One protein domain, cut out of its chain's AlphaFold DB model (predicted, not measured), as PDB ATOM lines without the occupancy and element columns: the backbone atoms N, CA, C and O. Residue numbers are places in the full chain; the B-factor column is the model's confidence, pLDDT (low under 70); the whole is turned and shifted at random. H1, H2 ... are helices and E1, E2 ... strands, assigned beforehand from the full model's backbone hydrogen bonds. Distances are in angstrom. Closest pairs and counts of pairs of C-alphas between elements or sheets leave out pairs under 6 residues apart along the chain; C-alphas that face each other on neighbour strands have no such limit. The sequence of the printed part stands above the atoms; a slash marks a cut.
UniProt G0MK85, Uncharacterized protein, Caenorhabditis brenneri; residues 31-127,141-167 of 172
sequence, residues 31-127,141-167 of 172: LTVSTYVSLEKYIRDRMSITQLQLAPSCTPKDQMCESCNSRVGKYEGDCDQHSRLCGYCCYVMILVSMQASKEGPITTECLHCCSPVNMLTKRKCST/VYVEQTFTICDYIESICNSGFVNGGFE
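This is residues 31 to 127 and 141 to 167 of the 172 residues of an uncharacterized protein of Caenorhabditis brenneri (UniProt G0MK85). Two helices, H1 and H2, pack side by side; H3 crosses the first part of H1, a small antiparallel sheet, E1 - E2 - E3, meets the first residues of H2 and H3, and loop residues 52 to 74 reach past H1. The 124 printed residues include, in order, H1, E1, H2, E2, E3, H3: mixed class. The whole is compact, radius of gyration of the C-alphas 14.2 A, spanning 43 by 33 by 25 A.

H1, residues 33 to 51, touches H2, residues 87 to 100, opposite ways at a shallow tilt of 28 degrees; the closest C-alphas, Met 47 and Tyr 88, are 5.4 A apart. Residues 35 to 39 of H1 alone touch H3, residues 149 to 158, about perpendicular at 77 degrees; the closest C-alphas, Leu 39 and Cys 157, are 6.6 A apart. E2, residues 119 to 126, has antiparallel neighbours E1, residues 75 to 77 (N 76 and O 121, 2.8 A), and E3, residues 141 to 148 (N 122 and O 145, 2.8 A), within hydrogen-bond range. H2 only grazes the sheet with residues 87 to 90; H3 is on it. Every helix O i to N i+4 pair is within range.

H1 begins at (-23.704, 22.588, -10.747) and is 26.4 A long; H3 ends at (-17.329, 35.897, -8.508).

Across cut residues 128 to 140, C-alphas 127 and 141 are 7.8 A apart. Links H1 to E1 and H2 to E2 are long. pLDDT is under 70 at residues 125 to 127, 141 to 142 and 159 to 167.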
ATOM      1  N   LEU A  31     -23.300  28.161 -16.536       82.12
ATOM      2  CA  LEU A  31     -23.755  27.613 -15.282       82.12
ATOM      3  C   LEU A  31     -23.179  26.206 -15.111       82.12
ATOM      4  O   LEU A  31     -23.376  25.318 -15.942       82.12
ATOM      5  N   THR A  32     -22.453  26.017 -14.021       85.31
ATOM      6  CA  THR A  32     -22.023  24.718 -13.493       85.31
ATOM      7  C   THR A  32     -22.912  24.324 -12.314       85.31
ATOM      8  O   THR A  32     -23.503  25.191 -11.672       85.31
ATOM      9  N   VAL A  33     -22.940  23.046 -11.927       82.69
ATOM     10  CA  VAL A  33     -23.704  22.588 -10.747       82.69
ATOM     11  C   VAL A  33     -23.354  23.369  -9.469       82.69
ATOM     12  O   VAL A  33     -24.238  23.735  -8.696       82.69
ATOM     13  N   SER A  34     -22.072  23.673  -9.239       81.56
ATOM     14  CA  SER A  34     -21.636  24.406  -8.042       81.56
ATOM     15  C   SER A  34     -22.075  25.873  -8.055       81.56
ATOM     16  O   SER A  34     -22.501  26.411  -7.025       81.56
ATOM     17  N   THR A  35     -22.020  26.514  -9.225       84.88
ATOM     18  CA  THR A  35     -22.500  27.892  -9.405       84.88
ATOM     19  C   THR A  35     -24.024  27.963  -9.343       84.88
ATOM     20  O   THR A  35     -24.534  28.883  -8.713       84.88
ATOM     21  N   TYR A  36     -24.744  26.960  -9.862       87.56
ATOM     22  CA  TYR A  36     -26.202  26.836  -9.762       87.56
ATOM     23  C   TYR A  36     -26.674  26.901  -8.313       87.56
ATOM     24  O   TYR A  36     -27.498  27.746  -7.976       87.56
ATOM     25  N   VAL A  37     -26.121  26.056  -7.437       86.75
ATOM     26  CA  VAL A  37     -26.550  25.985  -6.029       86.75
ATOM     27  C   VAL A  37     -26.294  27.306  -5.301       86.75
ATOM     28  O   VAL A  37     -27.157  27.804  -4.576       86.75
ATOM     29  N   SER A  38     -25.115  27.895  -5.508       86.62
ATOM     30  CA  SER A  38     -24.737  29.163  -4.873       86.62
ATOM     31  C   SER A  38     -25.601  30.326  -5.365       86.62
ATOM     32  O   SER A  38     -26.091  31.125  -4.564       86.62
ATOM     33  N   LEU A  39     -25.827  30.394  -6.677       88.75
ATOM     34  CA  LEU A  39     -26.627  31.428  -7.319       88.75
ATOM     35  C   LEU A  39     -28.109  31.300  -6.956       88.75
ATOM     36  O   LEU A  39     -28.733  32.300  -6.618       88.75
ATOM     37  N   GLU A  40     -28.664  30.085  -6.933       91.31
ATOM     38  CA  GLU A  40     -30.048  29.845  -6.517       91.31
ATOM     39  C   GLU A  40     -30.259  30.301  -5.071       91.31
ATOM     40  O   GLU A  40     -31.232  30.999  -4.776       91.31
ATOM     41  N   LYS A  41     -29.333  29.955  -4.168       90.31
ATOM     42  CA  LYS A  41     -29.392  30.392  -2.770       90.31
ATOM     43  C   LYS A  41     -29.377  31.917  -2.663       90.31
ATOM     44  O   LYS A  41     -30.222  32.470  -1.962       90.31
ATOM     45  N   TYR A  42     -28.457  32.583  -3.363       90.31
ATOM     46  CA  TYR A  42     -28.385  34.045  -3.391       90.31
ATOM     47  C   TYR A  42     -29.691  34.653  -3.913       90.31
ATOM     48  O   TYR A  42     -30.292  35.492  -3.251       90.31
ATOM     49  N   ILE A  43     -30.179  34.194  -5.065       92.12
ATOM     50  CA  ILE A  43     -31.406  34.703  -5.683       92.12
ATOM     51  C   ILE A  43     -32.597  34.546  -4.737       92.12
ATOM     52  O   ILE A  43     -33.346  35.500  -4.545       92.12
ATOM     53  N   ARG A  44     -32.762  33.383  -4.097       93.38
ATOM     54  CA  ARG A  44     -33.858  33.149  -3.144       93.38
ATOM     55  C   ARG A  44     -33.770  34.052  -1.914       93.38
ATOM     56  O   ARG A  44     -34.795  34.584  -1.489       93.38
ATOM     57  N   ASP A  45     -32.571  34.269  -1.380       91.12
ATOM     58  CA  ASP A  45     -32.346  35.210  -0.278       91.12
ATOM     59  C   ASP A  45     -32.760  36.636  -0.681       91.12
ATOM     60  O   ASP A  45     -33.602  37.265  -0.035       91.12
ATOM     61  N   ARG A  46     -32.295  37.105  -1.843       89.62
ATOM     62  CA  ARG A  46     -32.666  38.415  -2.394       89.62
ATOM     63  C   ARG A  46     -34.158  38.548  -2.704       89.62
ATOM     64  O   ARG A  46     -34.745  39.615  -2.494       89.62
ATOM     65  N   MET A  47     -34.799  37.478  -3.170       92.38
ATOM     66  CA  MET A  47     -36.249  37.433  -3.353       92.38
ATOM     67  C   MET A  47     -36.979  37.623  -2.024       92.38
ATOM     68  O   MET A  47     -37.925  38.403  -1.985       92.38
ATOM     69  N   SER A  48     -36.530  36.990  -0.936       91.00
ATOM     70  CA  SER A  48     -37.157  37.144   0.386       91.00
ATOM     71  C   SER A  48     -37.103  38.594   0.890       91.00
ATOM     72  O   SER A  48     -38.117  39.140   1.328       91.00
ATOM     73  N   ILE A  49     -35.963  39.271   0.705       87.44
ATOM     74  CA  ILE A  49     -35.766  40.679   1.082       87.44
ATOM     75  C   ILE A  49     -36.667  41.604   0.252       87.44
ATOM     76  O   ILE A  49     -37.257  42.558   0.762       87.44
ATOM     77  N   THR A  50     -36.776  41.342  -1.051       88.19
ATOM     78  CA  THR A  50     -37.534  42.198  -1.979       88.19
ATOM     79  C   THR A  50     -39.029  41.879  -2.027       88.19
ATOM     80  O   THR A  50     -39.813  42.701  -2.510       88.19
ATOM     81  N   GLN A  51     -39.459  40.736  -1.486       87.69
ATOM     82  CA  GLN A  51     -40.861  40.323  -1.461       87.69
ATOM     83  C   GLN A  51     -41.743  41.346  -0.740       87.69
ATOM     84  O   GLN A  51     -42.840  41.638  -1.216       87.69
ATOM     85  N   LEU A  52     -41.256  41.938   0.350       86.25
ATOM     86  CA  LEU A  52     -42.016  42.889   1.167       86.25
ATOM     87  C   LEU A  52     -41.885  44.352   0.703       86.25
ATOM     88  O   LEU A  52     -42.573  45.222   1.227       86.25
ATOM     89  N   GLN A  53     -41.043  44.638  -0.297       87.50
ATOM     90  CA  GLN A  53     -40.822  45.993  -0.825       87.50
ATOM     91  C   GLN A  53     -41.931  46.408  -1.807       87.50
ATOM     92  O   GLN A  53     -41.682  46.589  -3.001       87.50
ATOM     93  N   LEU A  54     -43.168  46.500  -1.315       90.25
ATOM     94  CA  LEU A  54     -44.314  46.967  -2.095       90.25
ATOM     95  C   LEU A  54     -44.175  48.449  -2.456       90.25
ATOM     96  O   LEU A  54     -43.560  49.228  -1.728       90.25
ATOM     97  N   ALA A  55     -44.733  48.828  -3.604       88.44
ATOM     98  CA  ALA A  55     -44.792  50.226  -3.997       88.44
ATOM     99  C   ALA A  55     -45.764  50.998  -3.084       88.44
ATOM    100  O   ALA A  55     -46.823  50.463  -2.738       88.44
ATOM    101  N   PRO A  56     -45.449  52.253  -2.721       88.88
ATOM    102  CA  PRO A  56     -46.431  53.175  -2.161       88.88
ATOM    103  C   PRO A  56     -47.689  53.272  -3.034       88.88
ATOM    104  O   PRO A  56     -47.621  53.210  -4.260       88.88
ATOM    105  N   SER A  57     -48.850  53.501  -2.418       88.06
ATOM    106  CA  SER A  57     -50.128  53.630  -3.141       88.06
ATOM    107  C   SER A  57     -50.164  54.798  -4.135       88.06
ATOM    108  O   SER A  57     -50.976  54.794  -5.056       88.06
ATOM    109  N   CYS A  58     -49.287  55.788  -3.961       88.94
ATOM    110  CA  CYS A  58     -49.150  56.951  -4.833       88.94
ATOM    111  C   CYS A  58     -48.117  56.778  -5.957       88.94
ATOM    112  O   CYS A  58     -47.882  57.731  -6.698       88.94
ATOM    113  N   THR A  59     -47.476  55.610  -6.094       87.81
ATOM    114  CA  THR A  59     -46.474  55.401  -7.146       87.81
ATOM    115  C   THR A  59     -47.111  55.522  -8.539       87.81
ATOM    116  O   THR A  59     -48.082  54.817  -8.828       87.81
ATOM    117  N   PRO A  60     -46.572  56.387  -9.421       90.69
ATOM    118  CA  PRO A  60     -47.050  56.517 -10.793       90.69
ATOM    119  C   PRO A  60     -46.985  55.190 -11.559       90.69
ATOM    120  O   PRO A  60     -46.038  54.419 -11.400       90.69
ATOM    121  N   LYS A  61     -47.984  54.913 -12.408       89.00
ATOM    122  CA  LYS A  61     -48.072  53.642 -13.159       89.00
ATOM    123  C   LYS A  61     -46.848  53.393 -14.044       89.00
ATOM    124  O   LYS A  61     -46.396  52.261 -14.144       89.00
ATOM    125  N   ASP A  62     -46.289  54.445 -14.625       89.50
ATOM    126  CA  ASP A  62     -45.065  54.448 -15.433       89.50
ATOM    127  C   ASP A  62     -43.780  54.248 -14.610       89.50
ATOM    128  O   ASP A  62     -42.690  54.183 -15.165       89.50
ATOM    129  N   GLN A  63     -43.876  54.122 -13.287       89.50
ATOM    130  CA  GLN A  63     -42.768  53.726 -12.411       89.50
ATOM    131  C   GLN A  63     -42.971  52.325 -11.823       89.50
ATOM    132  O   GLN A  63     -42.084  51.789 -11.152       89.50
ATOM    133  N   MET A  64     -44.128  51.710 -12.068       92.19
ATOM    134  CA  MET A  64     -44.438  50.376 -11.575       92.19
ATOM    135  C   MET A  64     -43.722  49.311 -12.401       92.19
ATOM    136  O   MET A  64     -43.485  49.458 -13.597       92.19
ATOM    137  N   CYS A  65     -43.383  48.210 -11.736       93.56
ATOM    138  CA  CYS A  65     -42.974  46.979 -12.389       93.56
ATOM    139  C   CYS A  65     -44.086  46.512 -13.323       93.56
ATOM    140  O   CYS A  65     -45.169  46.174 -12.849       93.56
ATOM    141  N   GLU A  66     -43.781  46.416 -14.610       93.75
ATOM    142  CA  GLU A  66     -44.718  45.967 -15.640       93.75
ATOM    143  C   GLU A  66     -45.088  44.496 -15.454       93.75
ATOM    144  O   GLU A  66     -46.144  44.064 -15.908       93.75
ATOM    145  N   SER A  67     -44.267  43.743 -14.705       93.06
ATOM    146  CA  SER A  67     -44.533  42.333 -14.462       93.06
ATOM    147  C   SER A  67     -45.518  42.039 -13.334       93.06
ATOM    148  O   SER A  67     -46.453  41.261 -13.504       93.06
ATOM    149  N   CYS A  68     -45.336  42.656 -12.163       93.38
ATOM    150  CA  CYS A  68     -46.192  42.373 -11.005       93.38
ATOM    151  C   CYS A  68     -47.160  43.502 -10.653       93.38
ATOM    152  O   CYS A  68     -47.978  43.313  -9.756       93.38
ATOM    153  N   ASN A  69     -47.020  44.690 -11.253       93.50
ATOM    154  CA  ASN A  69     -47.832  45.883 -10.980       93.50
ATOM    155  C   ASN A  69     -48.000  46.224  -9.485       93.50
ATOM    156  O   ASN A  69     -48.963  46.869  -9.088       93.50
ATOM    157  N   SER A  70     -47.054  45.789  -8.644       93.12
ATOM    158  CA  SER A  70     -47.151  45.860  -7.171       93.12
ATOM    159  C   SER A  70     -45.920  46.479  -6.506       93.12
ATOM    160  O   SER A  70     -45.926  46.752  -5.309       93.12
ATOM    161  N   ARG A  71     -44.824  46.649  -7.252       93.94
ATOM    162  CA  ARG A  71     -43.528  47.132  -6.757       93.94
ATOM    163  C   ARG A  71     -42.952  48.135  -7.741       93.94
ATOM    164  O   ARG A  71     -43.250  48.052  -8.930       93.94
ATOM    165  N   VAL A  72     -42.088  49.021  -7.254       91.69
ATOM    166  CA  VAL A  72     -41.379  49.995  -8.092       91.69
ATOM    167  C   VAL A  72     -40.411  49.270  -9.029       91.69
ATOM    168  O   VAL A  72     -39.668  48.374  -8.606       91.69
ATOM    169  N   GLY A  73     -40.425  49.654 -10.300       91.44
ATOM    170  CA  GLY A  73     -39.456  49.228 -11.296       91.44
ATOM    171  C   GLY A  73     -38.062  49.755 -10.966       91.44
ATOM    172  O   GLY A  73     -37.870  50.956 -10.824       91.44
ATOM    173  N   LYS A  74     -37.091  48.853 -10.823       89.44
ATOM    174  CA  LYS A  74     -35.684  49.183 -10.521       89.44
ATOM    175  C   LYS A  74     -34.744  48.867 -11.686       89.44
ATOM    176  O   LYS A  74     -33.625  49.374 -11.718       89.44
ATOM    177  N   TYR A  75     -35.198  48.017 -12.598       91.31
ATOM    178  CA  TYR A  75     -34.457  47.527 -13.746       91.31
ATOM    179  C   TYR A  75     -35.262  47.781 -15.015       91.31
ATOM    180  O   TYR A  75     -36.491  47.707 -14.988       91.31
ATOM    181  N   GLU A  76     -34.559  48.038 -16.105       92.44
ATOM    182  CA  GLU A  76     -35.103  48.155 -17.449       92.44
ATOM    183  C   GLU A  76     -34.374  47.161 -18.357       92.44
ATOM    184  O   GLU A  76     -33.165  47.273 -18.550       92.44
ATOM    185  N   GLY A  77     -35.078  46.136 -18.826       91.00
ATOM    186  CA  GLY A  77     -34.561  45.157 -19.775       91.00
ATOM    187  C   GLY A  77     -34.669  45.633 -21.220       91.00
ATOM    188  O   GLY A  77     -35.465  46.510 -21.534       91.00
ATOM    189  N   ASP A  78     -33.925  44.997 -22.115       91.62
ATOM    190  CA  ASP A  78     -33.964  45.215 -23.569       91.62
ATOM    191  C   ASP A  78     -35.200  44.595 -24.262       91.62
ATOM    192  O   ASP A  78     -35.172  44.305 -25.452       91.62
ATOM    193  N   CYS A  79     -36.303  44.395 -23.528       90.50
ATOM    194  CA  CYS A  79     -37.577  43.927 -24.074       90.50
ATOM    195  C   CYS A  79     -38.461  45.115 -24.475       90.50
ATOM    196  O   CYS A  79     -38.877  45.885 -23.613       90.50
ATOM    197  N   ASP A  80     -38.829  45.203 -25.756       83.00
ATOM    198  CA  ASP A  80     -39.559  46.344 -26.333       83.00
ATOM    199  C   ASP A  80     -40.913  46.656 -25.670       83.00
ATOM    200  O   ASP A  80     -41.376  47.794 -25.707       83.00
ATOM    201  N   GLN A  81     -41.581  45.649 -25.097       82.44
ATOM    202  CA  GLN A  81     -42.949  45.781 -24.572       82.44
ATOM    203  C   GLN A  81     -43.041  45.752 -23.044       82.44
ATOM    204  O   GLN A  81     -44.032  46.217 -22.485       82.44
ATOM    205  N   HIS A  82     -42.048  45.162 -22.378       82.56
ATOM    206  CA  HIS A  82     -42.096  44.844 -20.950       82.56
ATOM    207  C   HIS A  82     -40.699  45.000 -20.340       82.56
ATOM    208  O   HIS A  82     -40.099  44.035 -19.847       82.56
ATOM    209  N   SER A  83     -40.137  46.198 -20.455       86.25
ATOM    210  CA  SER A  83     -38.771  46.471 -20.030       86.25
ATOM    211  C   SER A  83     -38.683  46.648 -18.513       86.25
ATOM    212  O   SER A  83     -37.690  46.244 -17.907       86.25
ATOM    213  N   ARG A  84     -39.706  47.201 -17.846       93.12
ATOM    214  CA  ARG A  84     -39.561  47.660 -16.457       93.12
ATOM    215  C   ARG A  84     -39.841  46.567 -15.424       93.12
ATOM    216  O   ARG A  84     -40.983  46.189 -15.165       93.12
ATOM    217  N   LEU A  85     -38.801  46.139 -14.710       93.50
ATOM    218  CA  LEU A  85     -38.857  45.094 -13.686       93.50
ATOM    219  C   LEU A  85     -38.506  45.633 -12.292       93.50
ATOM    220  O   LEU A  85     -37.537  46.369 -12.099       93.50
ATOM    221  N   CYS A  86     -39.257  45.229 -11.266       93.25
ATOM    222  CA  CYS A  86     -38.794  45.360  -9.880       93.25
ATOM    223  C   CYS A  86     -37.686  44.342  -9.581       93.25
ATOM    224  O   CYS A  86     -37.514  43.364 -10.308       93.25
ATOM    225  N   GLY A  87     -36.977  44.523  -8.462       92.31
ATOM    226  CA  GLY A  87     -35.949  43.568  -8.036       92.31
ATOM    227  C   GLY A  87     -36.474  42.143  -7.894       92.31
ATOM    228  O   GLY A  87     -35.862  41.226  -8.423       92.31
ATOM    229  N   TYR A  88     -37.653  41.966  -7.293       94.31
ATOM    230  CA  TYR A  88     -38.258  40.642  -7.150       94.31
ATOM    231  C   TYR A  88     -38.504  39.963  -8.508       94.31
ATOM    232  O   TYR A  88     -38.074  38.835  -8.710       94.31
ATOM    233  N   CYS A  89     -39.139  40.653  -9.463       94.62
ATOM    234  CA  CYS A  89     -39.413  40.099 -10.795       94.62
ATOM    235  C   CYS A  89     -38.137  39.853 -11.608       94.62
ATOM    236  O   CYS A  89     -38.071  38.868 -12.335       94.62
ATOM    237  N   CYS A  90     -37.111  40.693 -11.450       93.62
ATOM    238  CA  CYS A  90     -35.796  40.450 -12.040       93.62
ATOM    239  C   CYS A  90     -35.188  39.135 -11.513       93.62
ATOM    240  O   CYS A  90     -34.767  38.286 -12.293       93.62
ATOM    241  N   TYR A  91     -35.238  38.902 -10.198       94.62
ATOM    242  CA  TYR A  91     -34.771  37.648  -9.603       94.62
ATOM    243  C   TYR A  91     -35.612  36.429 -10.012       94.62
ATOM    244  O   TYR A  91     -35.045  35.367 -10.259       94.62
ATOM    245  N   VAL A  92     -36.937  36.574 -10.146       95.50
ATOM    246  CA  VAL A  92     -37.813  35.516 -10.687       95.50
ATOM    247  C   VAL A  92     -37.394  35.142 -12.107       95.50
ATOM    248  O   VAL A  92     -37.253  33.958 -12.398       95.50
ATOM    249  N   MET A  93     -37.152  36.129 -12.972       94.75
ATOM    250  CA  MET A  93     -36.704  35.906 -14.349       94.75
ATOM    251  C   MET A  93     -35.402  35.099 -14.400       94.75
ATOM    252  O   MET A  93     -35.321  34.105 -15.121       94.75
ATOM    253  N   ILE A  94     -34.405  35.473 -13.592       92.56
ATOM    254  CA  ILE A  94     -33.133  34.742 -13.525       92.56
ATOM    255  C   ILE A  94     -33.356  33.319 -12.990       92.56
ATOM    256  O   ILE A  94     -32.844  32.367 -13.572       92.56
ATOM    257  N   LEU A  95     -34.160  33.147 -11.932       93.75
ATOM    258  CA  LEU A  95     -34.439  31.831 -11.348       93.75
ATOM    259  C   LEU A  95     -35.114  30.881 -12.345       93.75
ATOM    260  O   LEU A  95     -34.706  29.728 -12.460       93.75
ATOM    261  N   VAL A  96     -36.127  31.360 -13.072       93.31
ATOM    262  CA  VAL A  96     -36.817  30.581 -14.116       93.31
ATOM    263  C   VAL A  96     -35.832  30.172 -15.212       93.31
ATOM    264  O   VAL A  96     -35.819  29.019 -15.637       93.31
ATOM    265  N   SER A  97     -34.947  31.085 -15.606       90.94
ATOM    266  CA  SER A  97     -33.941  30.839 -16.644       90.94
ATOM    267  C   SER A  97     -32.908  29.794 -16.216       90.94
ATOM    268  O   SER A  97     -32.561  28.899 -16.986       90.94
ATOM    269  N   MET A  98     -32.474  29.833 -14.953       90.88
ATOM    270  CA  MET A  98     -31.628  28.784 -14.378       90.88
ATOM    271  C   MET A  98     -32.342  27.431 -14.339       90.88
ATOM    272  O   MET A  98     -31.745  26.406 -14.642       90.88
ATOM    273  N   GLN A  99     -33.627  27.398 -13.984       90.00
ATOM    274  CA  GLN A  99     -34.390  26.145 -13.936       90.00
ATOM    275  C   GLN A  99     -34.582  25.525 -15.324       90.00
ATOM    276  O   GLN A  99     -34.584  24.298 -15.444       90.00
ATOM    277  N   ALA A 100     -34.702  26.360 -16.361       87.31
ATOM    278  CA  ALA A 100     -34.752  25.926 -17.753       87.31
ATOM    279  C   ALA A 100     -33.400  25.381 -18.247       87.31
ATOM    280  O   ALA A 100     -33.370  24.480 -19.082       87.31
ATOM    281  N   SER A 101     -32.282  25.890 -17.720       79.38
ATOM    282  CA  SER A 101     -30.919  25.475 -18.077       79.38
ATOM    283  C   SER A 101     -30.112  25.116 -16.831       79.38
ATOM    284  O   SER A 101     -29.398  25.947 -16.278       79.38
ATOM    285  N   LYS A 102     -30.218  23.853 -16.388       71.56
ATOM    286  CA  LYS A 102     -29.499  23.350 -15.198       71.56
ATOM    287  C   LYS A 102     -27.974  23.441 -15.328       71.56
ATOM    288  O   LYS A 102     -27.290  23.565 -14.317       71.56
ATOM    289  N   GLU A 103     -27.466  23.389 -16.557       76.81
ATOM    290  CA  GLU A 103     -26.059  23.565 -16.915       76.81
ATOM    291  C   GLU A 103     -25.954  24.278 -18.273       76.81
ATOM    292  O   GLU A 103     -26.874  24.204 -19.091       76.81
ATOM    293  N   GLY A 104     -24.823  24.939 -18.530       80.62
ATOM    294  CA  GLY A 104     -24.546  25.600 -19.807       80.62
ATOM    295  C   GLY A 104     -24.912  27.091 -19.833       80.62
ATOM    296  O   GLY A 104     -24.991  27.728 -18.780       80.62
ATOM    297  N   PRO A 105     -25.038  27.705 -21.024       82.62
ATOM    298  CA  PRO A 105     -25.306  29.134 -21.137       82.62
ATOM    299  C   PRO A 105     -26.709  29.468 -20.623       82.62
ATOM    300  O   PRO A 105     -27.686  28.855 -21.043       82.62
ATOM    301  N   ILE A 106     -26.811  30.474 -19.754       84.00
ATOM    302  CA  ILE A 106     -28.111  30.988 -19.309       84.00
ATOM    303  C   ILE A 106     -28.658  31.941 -20.368       84.00
ATOM    304  O   ILE A 106     -27.989  32.899 -20.755       84.00
ATOM    305  N   THR A 107     -29.899  31.702 -20.780       87.19
ATOM    306  CA  THR A 107     -30.699  32.630 -21.580       87.19
ATOM    307  C   THR A 107     -31.894  33.086 -20.766       87.19
ATOM    308  O   THR A 107     -32.646  32.261 -20.253       87.19
ATOM    309  N   THR A 108     -32.063  34.396 -20.650       90.88
ATOM    310  CA  THR A 108     -33.187  35.019 -19.954       90.88
ATOM    311  C   THR A 108     -34.252  35.472 -20.931       90.88
ATOM    312  O   THR A 108     -33.952  35.982 -22.007       90.88
ATOM    313  N   GLU A 109     -35.505  35.317 -20.526       92.62
ATOM    314  CA  GLU A 109     -36.670  35.703 -21.313       92.62
ATOM    315  C   GLU A 109     -37.600  36.580 -20.480       92.62
ATOM    316  O   GLU A 109     -37.732  36.416 -19.266       92.62
ATOM    317  N   CYS A 110     -38.282  37.507 -21.142       92.56
ATOM    318  CA  CYS A 110     -39.306  38.319 -20.516       92.56
ATOM    319  C   CYS A 110     -40.424  37.430 -19.947       92.56
ATOM    320  O   CYS A 110     -40.991  36.601 -20.657       92.56
ATOM    321  N   LEU A 111     -40.823  37.687 -18.698       90.75
ATOM    322  CA  LEU A 111     -41.880  36.945 -17.998       90.75
ATOM    323  C   LEU A 111     -43.280  37.055 -18.643       90.75
ATOM    324  O   LEU A 111     -44.179  36.324 -18.238       90.75
ATOM    325  N   HIS A 112     -43.482  37.964 -19.608       90.06
ATOM    326  CA  HIS A 112     -44.781  38.218 -20.250       90.06
ATOM    327  C   HIS A 112     -44.857  37.735 -21.691       90.06
ATOM    328  O   HIS A 112     -45.828  37.087 -22.071       90.06
ATOM    329  N   CYS A 113     -43.859  38.080 -22.502       90.25
ATOM    330  CA  CYS A 113     -43.871  37.813 -23.940       90.25
ATOM    331  C   CYS A 113     -42.817  36.793 -24.382       90.25
ATOM    332  O   CYS A 113     -42.676  36.568 -25.581       90.25
ATOM    333  N   CYS A 114     -42.057  36.215 -23.441       90.31
ATOM    334  CA  CYS A 114     -40.972  35.259 -23.702       90.31
ATOM    335  C   CYS A 114     -39.896  35.778 -24.674       90.31
ATOM    336  O   CYS A 114     -39.104  35.012 -25.210       90.31
ATOM    337  N   SER A 115     -39.856  37.091 -24.925       91.31
ATOM    338  CA  SER A 115     -38.819  37.690 -25.759       91.31
ATOM    339  C   SER A 115     -37.474  37.615 -25.032       91.31
ATOM    340  O   SER A 115     -37.451  37.844 -23.817       91.31
ATOM    341  N   PRO A 116     -36.369  37.312 -25.733       91.19
ATOM    342  CA  PRO A 116     -35.048  37.278 -25.121       91.19
ATOM    343  C   PRO A 116     -34.717  38.611 -24.452       91.19
ATOM    344  O   PRO A 116     -34.935  39.670 -25.035       91.19
ATOM    345  N   VAL A 117     -34.167  38.539 -23.245       91.56
ATOM    346  CA  VAL A 117     -33.620  39.682 -22.512       91.56
ATOM    347  C   VAL A 117     -32.142  39.395 -22.316       91.56
ATOM    348  O   VAL A 117     -31.797  38.367 -21.735       91.56
ATOM    349  N   ASN A 118     -31.261  40.263 -22.802       90.88
ATOM    350  CA  ASN A 118     -29.810  40.091 -22.694       90.88
ATOM    351  C   ASN A 118     -29.170  41.148 -21.798       90.88
ATOM    352  O   ASN A 118     -28.090  40.918 -21.246       90.88
ATOM    353  N   MET A 119     -29.820  42.301 -21.655       91.44
ATOM    354  CA  MET A 119     -29.281  43.462 -20.961       91.44
ATOM    355  C   MET A 119     -30.260  43.960 -19.910       91.44
ATOM    356  O   MET A 119     -31.475  43.868 -20.061       91.44
ATOM    357  N   LEU A 120     -29.713  44.499 -18.828       90.88
ATOM    358  CA  LEU A 120     -30.470  45.180 -17.792       90.88
ATOM    359  C   LEU A 120     -29.809  46.523 -17.507       90.88
ATOM    360  O   LEU A 120     -28.606  46.601 -17.263       90.88
ATOM    361  N   THR A 121     -30.620  47.569 -17.477       90.19
ATOM    362  CA  THR A 121     -30.243  48.898 -17.013       90.19
ATOM    363  C   THR A 121     -30.831  49.113 -15.630       90.19
ATOM    364  O   THR A 121     -32.045  49.096 -15.441       90.19
ATOM    365  N   LYS A 122     -29.977  49.309 -14.629       88.50
ATOM    366  CA  LYS A 122     -30.392  49.676 -13.275       88.50
ATOM    367  C   LYS A 122     -30.308  51.190 -13.124       88.50
ATOM    368  O   LYS A 122     -29.234  51.762 -13.298       88.50
ATOM    369  N   ARG A 123     -31.415  51.827 -12.741       78.88
ATOM    370  CA  ARG A 123     -31.445  53.260 -12.402       78.88
ATOM    371  C   ARG A 123     -31.317  53.432 -10.889       78.88
ATOM    372  O   ARG A 123     -32.112  52.870 -10.133       78.88
ATOM    373  N   LYS A 124     -30.331  54.205 -10.426       71.56
ATOM    374  CA  LYS A 124     -30.196  54.611  -9.016       71.56
ATOM    375  C   LYS A 124     -30.264  56.133  -8.920       71.56
ATOM    376  O   LYS A 124     -29.568  56.831  -9.646       71.56
ATOM    377  N   CYS A 125     -31.082  56.650  -8.009       60.25
ATOM    378  CA  CYS A 125     -31.048  58.069  -7.657       60.25
ATOM    379  C   CYS A 125     -29.742  58.345  -6.894       60.25
ATOM    380  O   CYS A 125     -29.510  57.725  -5.851       60.25
ATOM    381  N   SER A 126     -28.863  59.202  -7.421       54.09
ATOM    382  CA  SER A 126     -27.680  59.642  -6.680       54.09
ATOM    383  C   SER A 126     -28.074  60.775  -5.743       54.09
ATOM    384  O   SER A 126     -28.503  61.835  -6.191       54.09
ATOM    385  N   THR A 127     -27.912  60.562  -4.439       48.25
ATOM    386  CA  THR A 127     -28.050  61.611  -3.419       48.25
ATOM    387  C   THR A 127     -26.723  62.311  -3.110       48.25
ATOM    388  O   THR A 127     -26.708  63.236  -2.310       48.25
ATOM    389  N   VAL A 141     -30.082  63.569  -9.954       61.56
ATOM    390  CA  VAL A 141     -29.241  62.968 -10.993       61.56
ATOM    391  C   VAL A 141     -29.350  61.456 -10.851       61.56
ATOM    392  O   VAL A 141     -28.910  60.863  -9.862       61.56
ATOM    393  N   TYR A 142     -29.987  60.823 -11.829       65.56
ATOM    394  CA  TYR A 142     -30.033  59.373 -11.920       65.56
ATOM    395  C   TYR A 142     -28.710  58.872 -12.491       65.56
ATOM    396  O   TYR A 142     -28.263  59.326 -13.540       65.56
ATOM    397  N   VAL A 143     -28.084  57.933 -11.787       77.31
ATOM    398  CA  VAL A 143     -26.972  57.151 -12.318       77.31
ATOM    399  C   VAL A 143     -27.571  55.879 -12.893       77.31
ATOM    400  O   VAL A 143     -28.189  55.087 -12.174       77.31
ATOM    401  N   GLU A 144     -27.413  55.710 -14.198       83.56
ATOM    402  CA  GLU A 144     -27.815  54.507 -14.911       83.56
ATOM    403  C   GLU A 144     -26.598  53.618 -15.125       83.56
ATOM    404  O   GLU A 144     -25.528  54.085 -15.516       83.56
ATOM    405  N   GLN A 145     -26.761  52.329 -14.853       84.38
ATOM    406  CA  GLN A 145     -25.745  51.335 -15.145       84.38
ATOM    407  C   GLN A 145     -26.374  50.204 -15.941       84.38
ATOM    408  O   GLN A 145     -27.260  49.507 -15.441       84.38
ATOM    409  N   THR A 146     -25.886  50.021 -17.162       87.38
ATOM    410  CA  THR A 146     -26.292  48.936 -18.049       87.38
ATOM    411  C   THR A 146     -25.258  47.825 -18.009       87.38
ATOM    412  O   THR A 146     -24.055  48.078 -18.064       87.38
ATOM    413  N   PHE A 147     -25.726  46.591 -17.898       87.06
ATOM    414  CA  PHE A 147     -24.893  45.398 -17.863       87.06
ATOM    415  C   PHE A 147     -25.590  44.259 -18.598       87.06
ATOM    416  O   PHE A 147     -26.821  44.226 -18.691       87.06
ATOM    417  N   THR A 148     -24.812  43.310 -19.117       89.44
ATOM    418  CA  THR A 148     -25.410  42.074 -19.622       89.44
ATOM    419  C   THR A 148     -25.875  41.217 -18.450       89.44
ATOM    420  O   THR A 148     -25.334  41.285 -17.341       89.44
ATOM    421  N   ILE A 149     -26.882  40.380 -18.675       87.75
ATOM    422  CA  ILE A 149     -27.351  39.444 -17.650       87.75
ATOM    423  C   ILE A 149     -26.254  38.441 -17.288       87.75
ATOM    424  O   ILE A 149     -26.118  38.087 -16.117       87.75
ATOM    425  N   CYS A 150     -25.429  38.038 -18.257       85.44
ATOM    426  CA  CYS A 150     -24.266  37.199 -17.994       85.44
ATOM    427  C   CYS A 150     -23.271  37.887 -17.054       85.44
ATOM    428  O   CYS A 150     -22.896  37.270 -16.062       85.44
ATOM    429  N   ASP A 151     -22.914  39.153 -17.297       84.38
ATOM    430  CA  ASP A 151     -22.001  39.903 -16.418       84.38
ATOM    431  C   ASP A 151     -22.600  40.092 -15.022       84.38
ATOM    432  O   ASP A 151     -21.899  40.011 -14.014       84.38
ATOM    433  N   TYR A 152     -23.916  40.306 -14.937       84.75
ATOM    434  CA  TYR A 152     -24.609  40.426 -13.659       84.75
ATOM    435  C   TYR A 152     -24.541  39.127 -12.856       84.75
ATOM    436  O   TYR A 152     -24.146  39.141 -11.690       84.75
ATOM    437  N   ILE A 153     -24.878  38.002 -13.483       86.19
ATOM    438  CA  ILE A 153     -24.819  36.679 -12.857       86.19
ATOM    439  C   ILE A 153     -23.378  36.330 -12.475       86.19
ATOM    440  O   ILE A 153     -23.123  35.903 -11.348       86.19
ATOM    441  N   GLU A 154     -22.426  36.576 -13.373       84.06
ATOM    442  CA  GLU A 154     -21.007  36.368 -13.114       84.06
ATOM    443  C   GLU A 154     -20.534  37.214 -11.926       84.06
ATOM    444  O   GLU A 154     -19.834  36.705 -11.051       84.06
ATOM    445  N   SER A 155     -20.976  38.471 -11.821       81.06
ATOM    446  CA  SER A 155     -20.640  39.333 -10.685       81.06
ATOM    447  C   SER A 155     -21.172  38.782  -9.357       81.06
ATOM    448  O   SER A 155     -20.466  38.847  -8.349       81.06
ATOM    449  N   ILE A 156     -22.365  38.175  -9.345       81.88
ATOM    450  CA  ILE A 156     -22.930  37.522  -8.157       81.88
ATOM    451  C   ILE A 156     -22.068  36.320  -7.751       81.88
ATOM    452  O   ILE A 156     -21.774  36.148  -6.566       81.88
ATOM    453  N   CYS A 157     -21.646  35.507  -8.722       79.06
ATOM    454  CA  CYS A 157     -20.843  34.309  -8.482       79.06
ATOM    455  C   CYS A 157     -19.400  34.627  -8.055       79.06
ATOM    456  O   CYS A 157     -18.894  34.007  -7.121       79.06
ATOM    457  N   ASN A 158     -18.748  35.590  -8.710       72.38
ATOM    458  CA  ASN A 158     -17.329  35.897  -8.508       72.38
ATOM    459  C   ASN A 158     -17.072  36.763  -7.275       72.38
ATOM    460  O   ASN A 158     -16.030  36.638  -6.639       72.38
ATOM    461  N   SER A 159     -18.004  37.648  -6.922       62.94
ATOM    462  CA  SER A 159     -17.739  38.650  -5.885       62.94
ATOM    463  C   SER A 159     -18.075  38.183  -4.473       62.94
ATOM    464  O   SER A 159     -18.046  39.023  -3.582       62.94
ATOM    465  N   GLY A 160     -18.434  36.905  -4.273       50.12
ATOM    466  CA  GLY A 160     -18.705  36.313  -2.958       50.12
ATOM    467  C   GLY A 160     -19.427  37.279  -2.016       50.12
ATOM    468  O   GLY A 160     -18.803  37.790  -1.097       50.12
ATOM    469  N   PHE A 161     -20.716  37.544  -2.265       46.94
ATOM    470  CA  PHE A 161     -21.484  38.641  -1.650       46.94
ATOM    471  C   PHE A 161     -21.004  40.037  -2.096       46.94
ATOM    472  O   PHE A 161     -20.304  40.740  -1.371       46.94
ATOM    473  N   VAL A 162     -21.432  40.487  -3.284       44.97
ATOM    474  CA  VAL A 162     -21.191  41.867  -3.742       44.97
ATOM    475  C   VAL A 162     -21.719  42.869  -2.701       44.97
ATOM    476  O   VAL A 162     -22.920  42.941  -2.452       44.97
ATOM    477  N   ASN A 163     -20.790  43.638  -2.127       36.34
ATOM    478  CA  ASN A 163     -20.927  44.938  -1.465       36.34
ATOM    479  C   ASN A 163     -22.363  45.442  -1.217       36.34
ATOM    480  O   ASN A 163     -22.993  46.059  -2.083       36.34
ATOM    481  N   GLY A 164     -22.806  45.334   0.039       40.38
ATOM    482  CA  GLY A 164     -24.059  45.916   0.537       40.38
ATOM    483  C   GLY A 164     -24.219  47.430   0.309       40.38
ATOM    484  O   GLY A 164     -25.329  47.940   0.413       40.38
ATOM    485  N   GLY A 165     -23.168  48.161  -0.088       38.62
ATOM    486  CA  GLY A 165     -23.243  49.596  -0.399       38.62
ATOM    487  C   GLY A 165     -24.121  49.963  -1.609       38.62
ATOM    488  O   GLY A 165     -24.610  51.089  -1.696       38.62
ATOM    489  N   PHE A 166     -24.382  49.034  -2.537       44.34
ATOM    490  CA  PHE A 166     -25.253  49.299  -3.695       44.34
ATOM    491  C   PHE A 166     -26.721  48.921  -3.478       44.34
ATOM    492  O   PHE A 166     -27.587  49.374  -4.232       44.34
ATOM    493  N   GLU A 167     -27.005  48.105  -2.465       43.81
ATOM    494  CA  GLU A 167     -28.339  47.562  -2.196       43.81
ATOM    495  C   GLU A 167     -28.995  48.172  -0.952       43.81
ATOM    496  O   GLU A 167     -30.222  48.211  -0.879       43.81
TER     497      GLU A 167